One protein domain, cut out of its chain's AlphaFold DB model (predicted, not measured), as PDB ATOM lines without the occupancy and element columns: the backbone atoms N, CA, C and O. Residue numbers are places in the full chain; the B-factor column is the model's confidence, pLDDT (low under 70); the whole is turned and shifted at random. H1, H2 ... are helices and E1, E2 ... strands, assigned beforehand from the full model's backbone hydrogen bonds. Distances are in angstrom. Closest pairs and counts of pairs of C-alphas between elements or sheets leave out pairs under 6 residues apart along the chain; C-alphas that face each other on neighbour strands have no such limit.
ATOM      1  N   SER A   4      96.454  98.335 108.685       90.88
ATOM      2  CA  SER A   4      97.363  99.242 107.972       90.88
ATOM      3  C   SER A   4      98.445  98.526 107.174       90.88
ATOM      4  O   SER A   4      98.710  98.902 106.033       90.88
ATOM      5  N   GLU A   5      99.020  97.460 107.724       92.19
ATOM      6  CA  GLU A   5     100.020  96.641 107.037       92.19
ATOM      7  C   GLU A   5      99.391  95.872 105.874       92.19
ATOM      8  O   GLU A   5      99.947  95.869 104.778       92.19
ATOM      9  N   LEU A   6      98.203  95.286 106.076       92.94
ATOM     10  CA  LEU A   6      97.473  94.629 104.992       92.94
ATOM     11  C   LEU A   6      97.183  95.613 103.852       92.94
ATOM     12  O   LEU A   6      97.436  95.282 102.695       92.94
ATOM     13  N   LEU A   7      96.708  96.827 104.164       92.81
ATOM     14  CA  LEU A   7      96.460  97.858 103.153       92.81
ATOM     15  C   LEU A   7      97.736  98.211 102.376       92.81
ATOM     16  O   LEU A   7      97.687  98.348 101.154       92.81
ATOM     17  N   ALA A   8      98.870  98.361 103.064       93.00
ATOM     18  CA  ALA A   8     100.147  98.658 102.419       93.00
ATOM     19  C   ALA A   8     100.553  97.545 101.438       93.00
ATOM     20  O   ALA A   8     100.880  97.841 100.290       93.00
ATOM     21  N   LYS A   9     100.434  96.277 101.854       94.19
ATOM     22  CA  LYS A   9     100.739  95.107 101.018       94.19
ATOM     23  C   LYS A   9      99.880  95.028  99.759       94.19
ATOM     24  O   LYS A   9     100.391  94.843  98.654       94.19
ATOM     25  N   VAL A  10      98.566  95.203  99.898       93.69
ATOM     26  CA  VAL A  10      97.671  95.127  98.732       93.69
ATOM     27  C   VAL A  10      97.832  96.337  97.810       93.69
ATOM     28  O   VAL A  10      97.671  96.207  96.599       93.69
ATOM     29  N   LYS A  11      98.244  97.500  98.336       92.38
ATOM     30  CA  LYS A  11      98.647  98.651  97.508       92.38
ATOM     31  C   LYS A  11      99.940  98.403  96.735       92.38
ATOM     32  O   LYS A  11     100.059  98.895  95.619       92.38
ATOM     33  N   SER A  12     100.872  97.620  97.277       94.06
ATOM     34  CA  SER A  12     102.063  97.157  96.552       94.06
ATOM     35  C   SER A  12     101.800  95.950  95.639       94.06
ATOM     36  O   SER A  12     102.749  95.304  95.205       94.06
ATOM     37  N   ALA A  13     100.530  95.638  95.346       93.06
ATOM     38  CA  ALA A  13     100.108  94.506  94.520       93.06
ATOM     39  C   ALA A  13     100.572  93.126  95.039       93.06
ATOM     40  O   ALA A  13     100.636  92.159  94.278       93.06
ATOM     41  N   GLU A  14     100.858  93.003  96.339       94.25
ATOM     42  CA  GLU A  14     101.223  91.729  96.962       94.25
ATOM     43  C   GLU A  14      99.974  90.846  97.104       94.25
ATOM     44  O   GLU A  14      98.996  91.226  97.752       94.25
ATOM     45  N   ALA A  15     100.005  89.658  96.496       93.50
ATOM     46  CA  ALA A  15      98.956  88.663  96.679       93.50
ATOM     47  C   ALA A  15      99.004  88.098  98.105       93.50
ATOM     48  O   ALA A  15     100.072  87.741  98.609       93.50
ATOM     49  N   ILE A  16      97.844  87.991  98.741       95.25
ATOM     50  CA  ILE A  16      97.725  87.645 100.157       95.25
ATOM     51  C   ILE A  16      97.394  86.157 100.294       95.25
ATOM     52  O   ILE A  16      96.498  85.684  99.597       95.25
ATOM     53  N   PRO A  17      98.091  85.390 101.146       94.75
ATOM     54  CA  PRO A  17      97.785  83.973 101.327       94.75
ATOM     55  C   PRO A  17      96.377  83.777 101.899       94.75
ATOM     56  O   PRO A  17      95.948  84.529 102.777       94.75
ATOM     57  N   CYS A  18      95.670  82.759 101.409       94.12
ATOM     58  CA  CYS A  18      94.449  82.279 102.043       94.12
ATOM     59  C   CYS A  18      94.805  81.523 103.335       94.12
ATOM     60  O   CYS A  18      95.760  80.756 103.367       94.12
ATOM     61  N   GLY A  19      94.026  81.712 104.400       92.31
ATOM     62  CA  GLY A  19      94.181  80.979 105.658       92.31
ATOM     63  C   GLY A  19      93.650  79.541 105.609       92.31
ATOM     64  O   GLY A  19      93.931  78.762 106.513       92.31
ATOM     65  N   SER A  20      92.890  79.180 104.569       90.62
ATOM     66  CA  SER A  20      92.199  77.883 104.460       90.62
ATOM     67  C   SER A  20      92.700  76.992 103.318       90.62
ATOM     68  O   SER A  20      92.303  75.833 103.237       90.62
ATOM     69  N   CYS A  21      93.540  77.504 102.416       92.38
ATOM     70  CA  CYS A  21      94.140  76.733 101.326       92.38
ATOM     71  C   CYS A  21      95.490  77.328 100.907       92.38
ATOM     72  O   CYS A  21      95.809  78.457 101.267       92.38
ATOM     73  N   ASP A  22      96.247  76.604 100.080       92.94
ATOM     74  CA  ASP A  22      97.562  77.048  99.588       92.94
ATOM     75  C   ASP A  22      97.486  78.104  98.462       92.94
ATOM     76  O   ASP A  22      98.507  78.511  97.897       92.94
ATOM     77  N   GLU A  23      96.280  78.556  98.103       92.94
ATOM     78  CA  GLU A  23      96.087  79.589  97.086       92.94
ATOM     79  C   GLU A  23      96.312  80.997  97.657       92.94
ATOM     80  O   GLU A  23      96.186  81.268  98.855       92.94
ATOM     81  N   LYS A  24      96.622  81.937  96.761       94.44
ATOM     82  CA  LYS A  24      96.763  83.356  97.095       94.44
ATOM     83  C   LYS A  24      95.605  84.151  96.516       94.44
ATOM     84  O   LYS A  24      95.191  83.931  95.382       94.44
ATOM     85  N   ILE A  25      95.134  85.115  97.290       95.31
ATOM     86  CA  ILE A  25      94.095  86.061  96.920       95.31
ATOM     87  C   ILE A  25      94.764  87.250  96.219       95.31
ATOM     88  O   ILE A  25      95.678  87.861  96.789       95.31
ATOM     89  N   PRO A  26      94.335  87.600  94.996       95.00
ATOM     90  CA  PRO A  26      94.820  88.782  94.301       95.00
ATOM     91  C   PRO A  26      94.653  90.052  95.140       95.00
ATOM     92  O   PRO A  26      93.600  90.300  95.731       95.00
ATOM     93  N   ALA A  27      95.677  90.908  95.143       93.25
ATOM     94  CA  ALA A  27      95.635  92.193  95.840       93.25
ATOM     95  C   ALA A  27      94.441  93.060  95.401       93.25
ATOM     96  O   ALA A  27      93.825  93.735  96.224       93.25
ATOM     97  N   ALA A  28      94.096  93.004  94.110       91.75
ATOM     98  CA  ALA A  28      92.969  93.724  93.527       91.75
ATOM     99  C   ALA A  28      91.620  93.307  94.133       91.75
ATOM    100  O   ALA A  28      90.774  94.172  94.352       91.75
ATOM    101  N   ASP A  29      91.439  92.029  94.473       92.00
ATOM    102  CA  ASP A  29      90.192  91.529  95.063       92.00
ATOM    103  C   ASP A  29      90.025  92.051  96.493       92.00
ATOM    104  O   ASP A  29      88.951  92.510  96.883       92.00
ATOM    105  N   ILE A  30      91.113  92.063  97.272       91.38
ATOM    106  CA  ILE A  30      91.105  92.615  98.633       91.38
ATOM    107  C   ILE A  30      90.922  94.132  98.588       91.38
ATOM    108  O   ILE A  30      90.115  94.681  99.335       91.38
ATOM    109  N   LEU A  31      91.620  94.828  97.691       90.94
ATOM    110  CA  LEU A  31      91.479  96.274  97.538       90.94
ATOM    111  C   LEU A  31      90.052  96.648  97.101       90.94
ATOM    112  O   LEU A  31      89.438  97.522  97.700       90.94
ATOM    113  N   GLY A  32      89.497  95.956  96.107       88.38
ATOM    114  CA  GLY A  32      88.169  96.231  95.559       88.38
ATOM    115  C   GLY A  32      87.016  95.855  96.489       88.38
ATOM    116  O   GLY A  32      85.947  96.459  96.407       88.38
ATOM    117  N   PHE A  33      87.208  94.892  97.395       88.38
ATOM    118  CA  PHE A  33      86.142  94.423  98.280       88.38
ATOM    119  C   PHE A  33      86.268  94.926  99.721       88.38
ATOM    120  O   PHE A  33      85.300  95.444 100.281       88.38
ATOM    121  N   VAL A  34      87.461  94.806 100.305       86.75
ATOM    122  CA  VAL A  34      87.736  95.071 101.726       86.75
ATOM    123  C   VAL A  34      88.112  96.536 101.937       86.75
ATOM    124  O   VAL A  34      87.620  97.182 102.861       86.75
ATOM    125  N   PHE A  35      88.919  97.094 101.033       87.19
ATOM    126  CA  PHE A  35      89.356  98.492 101.065       87.19
ATOM    127  C   PHE A  35      88.775  99.295  99.900       87.19
ATOM    128  O   PHE A  35      89.517  99.992  99.218       87.19
ATOM    129  N   LYS A  36      87.457  99.220  99.671       78.88
ATOM    130  CA  LYS A  36      86.756  99.814  98.507       78.88
ATOM    131  C   LYS A  36      87.181 101.234  98.109       78.88
ATOM    132  O   LYS A  36      87.123 101.576  96.935       78.88
ATOM    133  N   LEU A  37      87.579 102.067  99.071       79.81
ATOM    134  CA  LEU A  37      88.008 103.455  98.848       79.81
ATOM    135  C   LEU A  37      89.538 103.630  98.777       79.81
ATOM    136  O   LEU A  37      90.038 104.750  98.789       79.81
ATOM    137  N   GLY A  38      90.306 102.540  98.764       78.56
ATOM    138  CA  GLY A  38      91.765 102.544  98.879       78.56
ATOM    139  C   GLY A  38      92.279 103.047 100.233       78.56
ATOM    140  O   GLY A  38      93.467 103.355 100.377       78.56
ATOM    141  N   THR A  39      91.398 103.162 101.225       83.00
ATOM    142  CA  THR A  39      91.673 103.708 102.555       83.00
ATOM    143  C   THR A  39      91.147 102.777 103.639       83.00
ATOM    144  O   THR A  39      90.235 101.977 103.421       83.00
ATOM    145  N   LEU A  40      91.743 102.875 104.827       83.75
ATOM    146  CA  LEU A  40      91.199 102.247 106.024       83.75
ATOM    147  C   LEU A  40      90.036 103.074 106.544       83.75
ATOM    148  O   LEU A  40      90.119 104.298 106.633       83.75
ATOM    149  N   ALA A  41      88.961 102.396 106.934       82.38
ATOM    150  CA  ALA A  41      87.947 103.040 107.749       82.38
ATOM    151  C   ALA A  41      88.579 103.448 109.098       82.38
ATOM    152  O   ALA A  41      89.339 102.645 109.642       82.38
ATOM    153  N   PRO A  42      88.225 104.605 109.688       80.44
ATOM    154  CA  PRO A  42      88.821 105.082 110.944       80.44
ATOM    155  C   PRO A  42      88.783 104.044 112.079       80.44
ATOM    156  O   PRO A  42      89.740 103.860 112.819       80.44
ATOM    157  N   ARG A  43      87.702 103.256 112.152       78.50
ATOM    158  CA  ARG A  43      87.541 102.155 113.120       78.50
ATOM    159  C   ARG A  43      88.554 101.006 112.976       78.50
ATOM    160  O   ARG A  43      88.614 100.153 113.852       78.50
ATOM    161  N   MET A  44      89.284 100.940 111.863       82.50
ATOM    162  CA  MET A  44      90.245  99.879 111.549       82.50
ATOM    163  C   MET A  44      91.702 100.309 111.737       82.50
ATOM    164  O   MET A  44      92.582  99.474 111.569       82.50
ATOM    165  N   GLU A  45      91.986 101.563 112.103       79.69
ATOM    166  CA  GLU A  45      93.370 102.037 112.287       79.69
ATOM    167  C   GLU A  45      94.143 101.222 113.332       79.69
ATOM    168  O   GLU A  45      95.318 100.916 113.135       79.69
ATOM    169  N   ASN A  46      93.448 100.786 114.387       84.12
ATOM    170  CA  ASN A  46      93.993  99.920 115.435       84.12
ATOM    171  C   ASN A  46      93.491  98.473 115.330       84.12
ATOM    172  O   ASN A  46      93.620  97.711 116.281       84.12
ATOM    173  N   ALA A  47      92.872  98.075 114.215       89.62
ATOM    174  CA  ALA A  47      92.420  96.700 114.054       89.62
ATOM    175  C   ALA A  47      93.580  95.794 113.637       89.62
ATOM    176  O   ALA A  47      94.387  96.128 112.762       89.62
ATOM    177  N   ASN A  48      93.612  94.606 114.228       91.88
ATOM    178  CA  ASN A  48      94.424  93.509 113.741       91.88
ATOM    179  C   ASN A  48      93.629  92.726 112.697       91.88
ATOM    180  O   ASN A  48      92.406  92.596 112.767       91.88
ATOM    181  N   VAL A  49      94.345  92.197 111.719       91.88
ATOM    182  CA  VAL A  49      93.820  91.262 110.733       91.88
ATOM    183  C   VAL A  49      94.058  89.854 111.254       91.88
ATOM    184  O   VAL A  49      95.206  89.487 111.531       91.88
ATOM    185  N   GLY A  50      92.961  89.118 111.420       89.62
ATOM    186  CA  GLY A  50      92.935  87.684 111.681       89.62
ATOM    187  C   GLY A  50      92.968  86.894 110.375       89.62
ATOM    188  O   GLY A  50      93.720  87.234 109.461       89.62
ATOM    189  N   ASP A  51      92.149  85.850 110.285       90.56
ATOM    190  CA  ASP A  51      92.112  84.993 109.100       90.56
ATOM    191  C   ASP A  51      91.551  85.715 107.871       90.56
ATOM    192  O   ASP A  51      90.637  86.544 107.955       90.56
ATOM    193  N   ILE A  52      92.125  85.366 106.721       93.62
ATOM    194  CA  ILE A  52      91.749  85.862 105.400       93.62
ATOM    195  C   ILE A  52      91.369  84.653 104.548       93.62
ATOM    196  O   ILE A  52      92.220  83.809 104.274       93.62
ATOM    197  N   THR A  53      90.125  84.579 104.087       93.44
ATOM    198  CA  THR A  53      89.611  83.403 103.371       93.44
ATOM    199  C   THR A  53      89.186  83.768 101.952       93.44
ATOM    200  O   THR A  53      88.400  84.693 101.727       93.44
ATOM    201  N   CYS A  54      89.694  83.035 100.958       93.81
ATOM    202  CA  CYS A  54      89.341  83.263  99.558       93.81
ATOM    203  C   CYS A  54      87.878  82.876  99.275       93.81
ATOM    204  O   CYS A  54      87.280  82.074  99.992       93.81
ATOM    205  N   VAL A  55      87.302  83.422  98.200       92.69
ATOM    206  CA  VAL A  55      85.907  83.148  97.791       92.69
ATOM    207  C   VAL A  55      85.652  81.653  97.596       92.69
ATOM    208  O   VAL A  55      84.620  81.137  98.016       92.69
ATOM    209  N   LYS A  56      86.612  80.932  97.006       91.62
ATOM    210  CA  LYS A  56      86.507  79.488  96.771       91.62
ATOM    211  C   LYS A  56      86.367  78.711  98.081       91.62
ATOM    212  O   LYS A  56      85.473  77.880  98.186       91.62
ATOM    213  N   CYS A  57      87.199  79.015  99.077       92.56
ATOM    214  CA  CYS A  57      87.113  78.398 100.402       92.56
ATOM    215  C   CYS A  57      85.815  78.761 101.128       92.56
ATOM    216  O   CYS A  57      85.244  77.901 101.778       92.56
ATOM    217  N   GLN A  58      85.316  79.988 100.959       91.44
ATOM    218  CA  GLN A  58      84.012  80.368 101.508       91.44
ATOM    219  C   GLN A  58      82.849  79.621 100.836       91.44
ATOM    220  O   GLN A  58      81.866  79.301 101.484       91.44
ATOM    221  N   THR A  59      82.944  79.329  99.538       87.69
ATOM    222  CA  THR A  59      81.856  78.675  98.783       87.69
ATOM    223  C   THR A  59      81.711  77.190  99.127       87.69
ATOM    224  O   THR A  59      80.630  76.627  98.997       87.69
ATOM    225  N   VAL A  60      82.803  76.538  99.537       88.44
ATOM    226  CA  VAL A  60      82.788  75.124  99.953       88.44
ATOM    227  C   VAL A  60      82.511  74.948 101.447       88.44
ATOM    228  O   VAL A  60      82.420  73.813 101.911       88.44
ATOM    229  N   ASP A  61      82.407  76.047 102.194       82.69
ATOM    230  CA  ASP A  61      82.084  76.028 103.613       82.69
ATOM    231  C   ASP A  61      80.586  75.709 103.795       82.69
ATOM    232  O   ASP A  61      79.739  76.476 103.327       82.69
ATOM    233  N   PRO A  62      80.233  74.585 104.447       83.94
ATOM    234  CA  PRO A  62      78.840  74.172 104.612       83.94
ATOM    235  C   PRO A  62      78.027  75.118 105.507       83.94
ATOM    236  O   PRO A  62      76.797  75.083 105.455       83.94
ATOM    237  N   ASP A  63      78.683  75.961 106.307       85.12
ATOM    238  CA  ASP A  63      78.016  76.925 107.180       85.12
ATOM    239  C   ASP A  63      77.693  78.244 106.448       85.12
ATOM    240  O   ASP A  63      76.879  79.051 106.918       85.12
ATOM    241  N   ILE A  64      78.281  78.470 105.266       79.94
ATOM    242  CA  ILE A  64      78.059  79.667 104.453       79.94
ATOM    243  C   ILE A  64      76.923  79.416 103.454       79.94
ATOM    244  O   ILE A  64      77.100  78.890 102.361       79.94
ATOM    245  N   ASN A  65      75.722  79.878 103.810       81.94
ATOM    246  CA  ASN A  65      74.513  79.751 102.980       81.94
ATOM    247  C   ASN A  65      74.296  80.916 101.989       81.94
ATOM    248  O   ASN A  65      73.201  81.081 101.450       81.94
ATOM    249  N   ILE A  66      75.299  81.774 101.791       85.44
ATOM    250  CA  ILE A  66      75.209  82.980 100.954       85.44
ATOM    251  C   ILE A  66      76.386  82.994  99.983       85.44
ATOM    252  O   ILE A  66      77.521  82.760 100.387       85.44
ATOM    253  N   GLU A  67      76.127  83.331  98.721       86.81
ATOM    254  CA  GLU A  67      77.178  83.450  97.710       86.81
ATOM    255  C   GLU A  67      78.196  84.551  98.088       86.81
ATOM    256  O   GLU A  67      77.811  85.720  98.265       86.81
ATOM    257  N   PRO A  68      79.495  84.219  98.231       88.12
ATOM    258  CA  PRO A  68      80.500  85.198  98.615       88.12
ATOM    259  C   PRO A  68      80.741  86.217  97.501       88.12
ATOM    260  O   PRO A  68      80.960  85.876  96.343       88.12
ATOM    261  N   ARG A  69      80.766  87.500  97.866       87.56
ATOM    262  CA  ARG A  69      80.991  88.609  96.916       87.56
ATOM    263  C   ARG A  69      82.454  89.051  96.822       87.56
ATOM    264  O   ARG A  69      82.764  89.968  96.066       87.56
ATOM    265  N   GLY A  70      83.328  88.450  97.626       90.56
ATOM    266  CA  GLY A  70      84.743  88.783  97.728       90.56
ATOM    267  C   GLY A  70      85.426  88.022  98.868       90.56
ATOM    268  O   GLY A  70      84.773  87.237  99.561       90.56
ATOM    269  N   PRO A  71      86.742  88.212  99.054       92.19
ATOM    270  CA  PRO A  71      87.481  87.578 100.139       92.19
ATOM    271  C   PRO A  71      86.963  88.042 101.507       92.19
ATOM    272  O   PRO A  71      86.674  89.227 101.698       92.19
ATOM    273  N   ASP A  72      86.869  87.107 102.449       91.00
ATOM    274  CA  ASP A  72      86.511  87.389 103.835       91.00
ATOM    275  C   ASP A  72      87.776  87.757 104.602       91.00
ATOM    276  O   ASP A  72      88.796  87.075 104.502       91.00
ATOM    277  N   VAL A  73      87.720  88.863 105.336       91.56
ATOM    278  CA  VAL A  73      88.836  89.359 106.143       91.56
ATOM    279  C   VAL A  73      88.314  89.617 107.537       91.56
ATOM    280  O   VAL A  73      87.558  90.567 107.766       91.56
ATOM    281  N   LYS A  74      88.748  88.792 108.490       89.31
ATOM    282  CA  LYS A  74      88.379  88.980 109.888       89.31
ATOM    283  C   LYS A  74      89.216  90.093 110.494       89.31
ATOM    284  O   LYS A  74      90.436  89.997 110.596       89.31
ATOM    285  N   PHE A  75      88.542  91.142 110.948       89.38
ATOM    286  CA  PHE A  75      89.156  92.188 111.754       89.38
ATOM    287  C   PHE A  75      88.883  91.910 113.226       89.38
ATOM    288  O   PHE A  75      87.731  91.779 113.639       89.38
ATOM    289  N   VAL A  76      89.944  91.844 114.018       89.31
ATOM    290  CA  VAL A  76      89.863  91.728 115.473       89.31
ATOM    291  C   VAL A  76      90.347  93.027 116.103       89.31
ATOM    292  O   VAL A  76      91.160  93.758 115.527       89.31
ATOM    293  N   ARG A  77      89.811  93.353 117.281       83.44
ATOM    294  CA  ARG A  77      90.257  94.528 118.032       83.44
ATOM    295  C   ARG A  77      91.752  94.369 118.320       83.44
ATOM    296  O   ARG A  77      92.156  93.324 118.823       83.44
ATOM    297  N   GLY A  78      92.556  95.351 117.924       74.69
ATOM    298  CA  GLY A  78      93.958  95.397 118.322       74.69
ATOM    299  C   GLY A  78      94.112  95.970 119.724       74.69
ATOM    300  O   GLY A  78      93.186  96.611 120.236       74.69
TER     301      GLY A  78
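This is residues 4 to 78 of the 79 residues of an uncharacterized protein of Candidatus Poribacteria bacterium (UniProt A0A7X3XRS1). A two-stranded antiparallel ribbon, E1 with E2, forms one part of this domain, and two short helices, H1 and H2, meet near their ends as an L beside it. The short helix H3 follows E1 at one end of the ribbon, and residues 60 to 65 beyond H3 stick out as a loop; long unnamed stretches make up much of the rest, and one of them folds back on itself in a short antiparallel pairing of residues 16 to 17 with 24 to 25. The printed part has 75 residues, with three named helices and two named strands in the order H1, H2, E1, H3, E2. The class is mixed, helices and strands, with under half of the residues, 33, in named elements. The whole is compact, with a radius of gyration of the C-alphas of 12.2 A and spans of 33 by 25 by 20 A.

H1, residues 4 to 11, touches H2, residues 27 to 33; their closest C-alphas, those of Val 10 and Ala 27, are 4.6 A apart. The two run opposite ways at a steep tilt of 69 degrees, only just short of about perpendicular. The closest C-alphas of H1 and E1, residues 47 to 53, are those of Leu 6 and Val 49, 7.6 A apart. E1 and E2, residues 72 to 77, are antiparallel neighbours, with 154 degrees between their directions. Across them N 50 and O 74 are 2.8 A apart and N 72 and O 53 are 2.9 A apart, both within hydrogen-bond range. H3, residues 55 to 59, touches no helix; its closest C-alpha pair with E2 is Val 55 and Asp 72, 7.4 A apart. H1 is apart from H3 and E2, and H2 is apart from H3; H2 and E2 are only just apart, closest at 8.5 A. In H1, H2 and H3 every O i to N i+4 pair is within hydrogen-bond range.

H1 begins at C-alpha 4, (97.363, 99.242, 107.972), and is 10.6 A long from first to last C-alpha. H2 is 10.1 A long. E1, from C-alpha 47 at (92.420, 96.700, 114.054), is 17.3 A long. H3 is 6.1 A long. E2 is 16.3 A long and ends at C-alpha 77, (90.257, 94.528, 118.032).

The two C-alphas farthest apart in the domain are those of Ser 12 and Pro 62, at 33.7 A. The printed part has no cut. The links H1 to H2, H2 to E1 and H3 to E2 are long, with 15, 13 and 12 residues; that from E1 to H3 is tight. The mean pLDDT of the printed part is 89.1, and no printed residue is under 70.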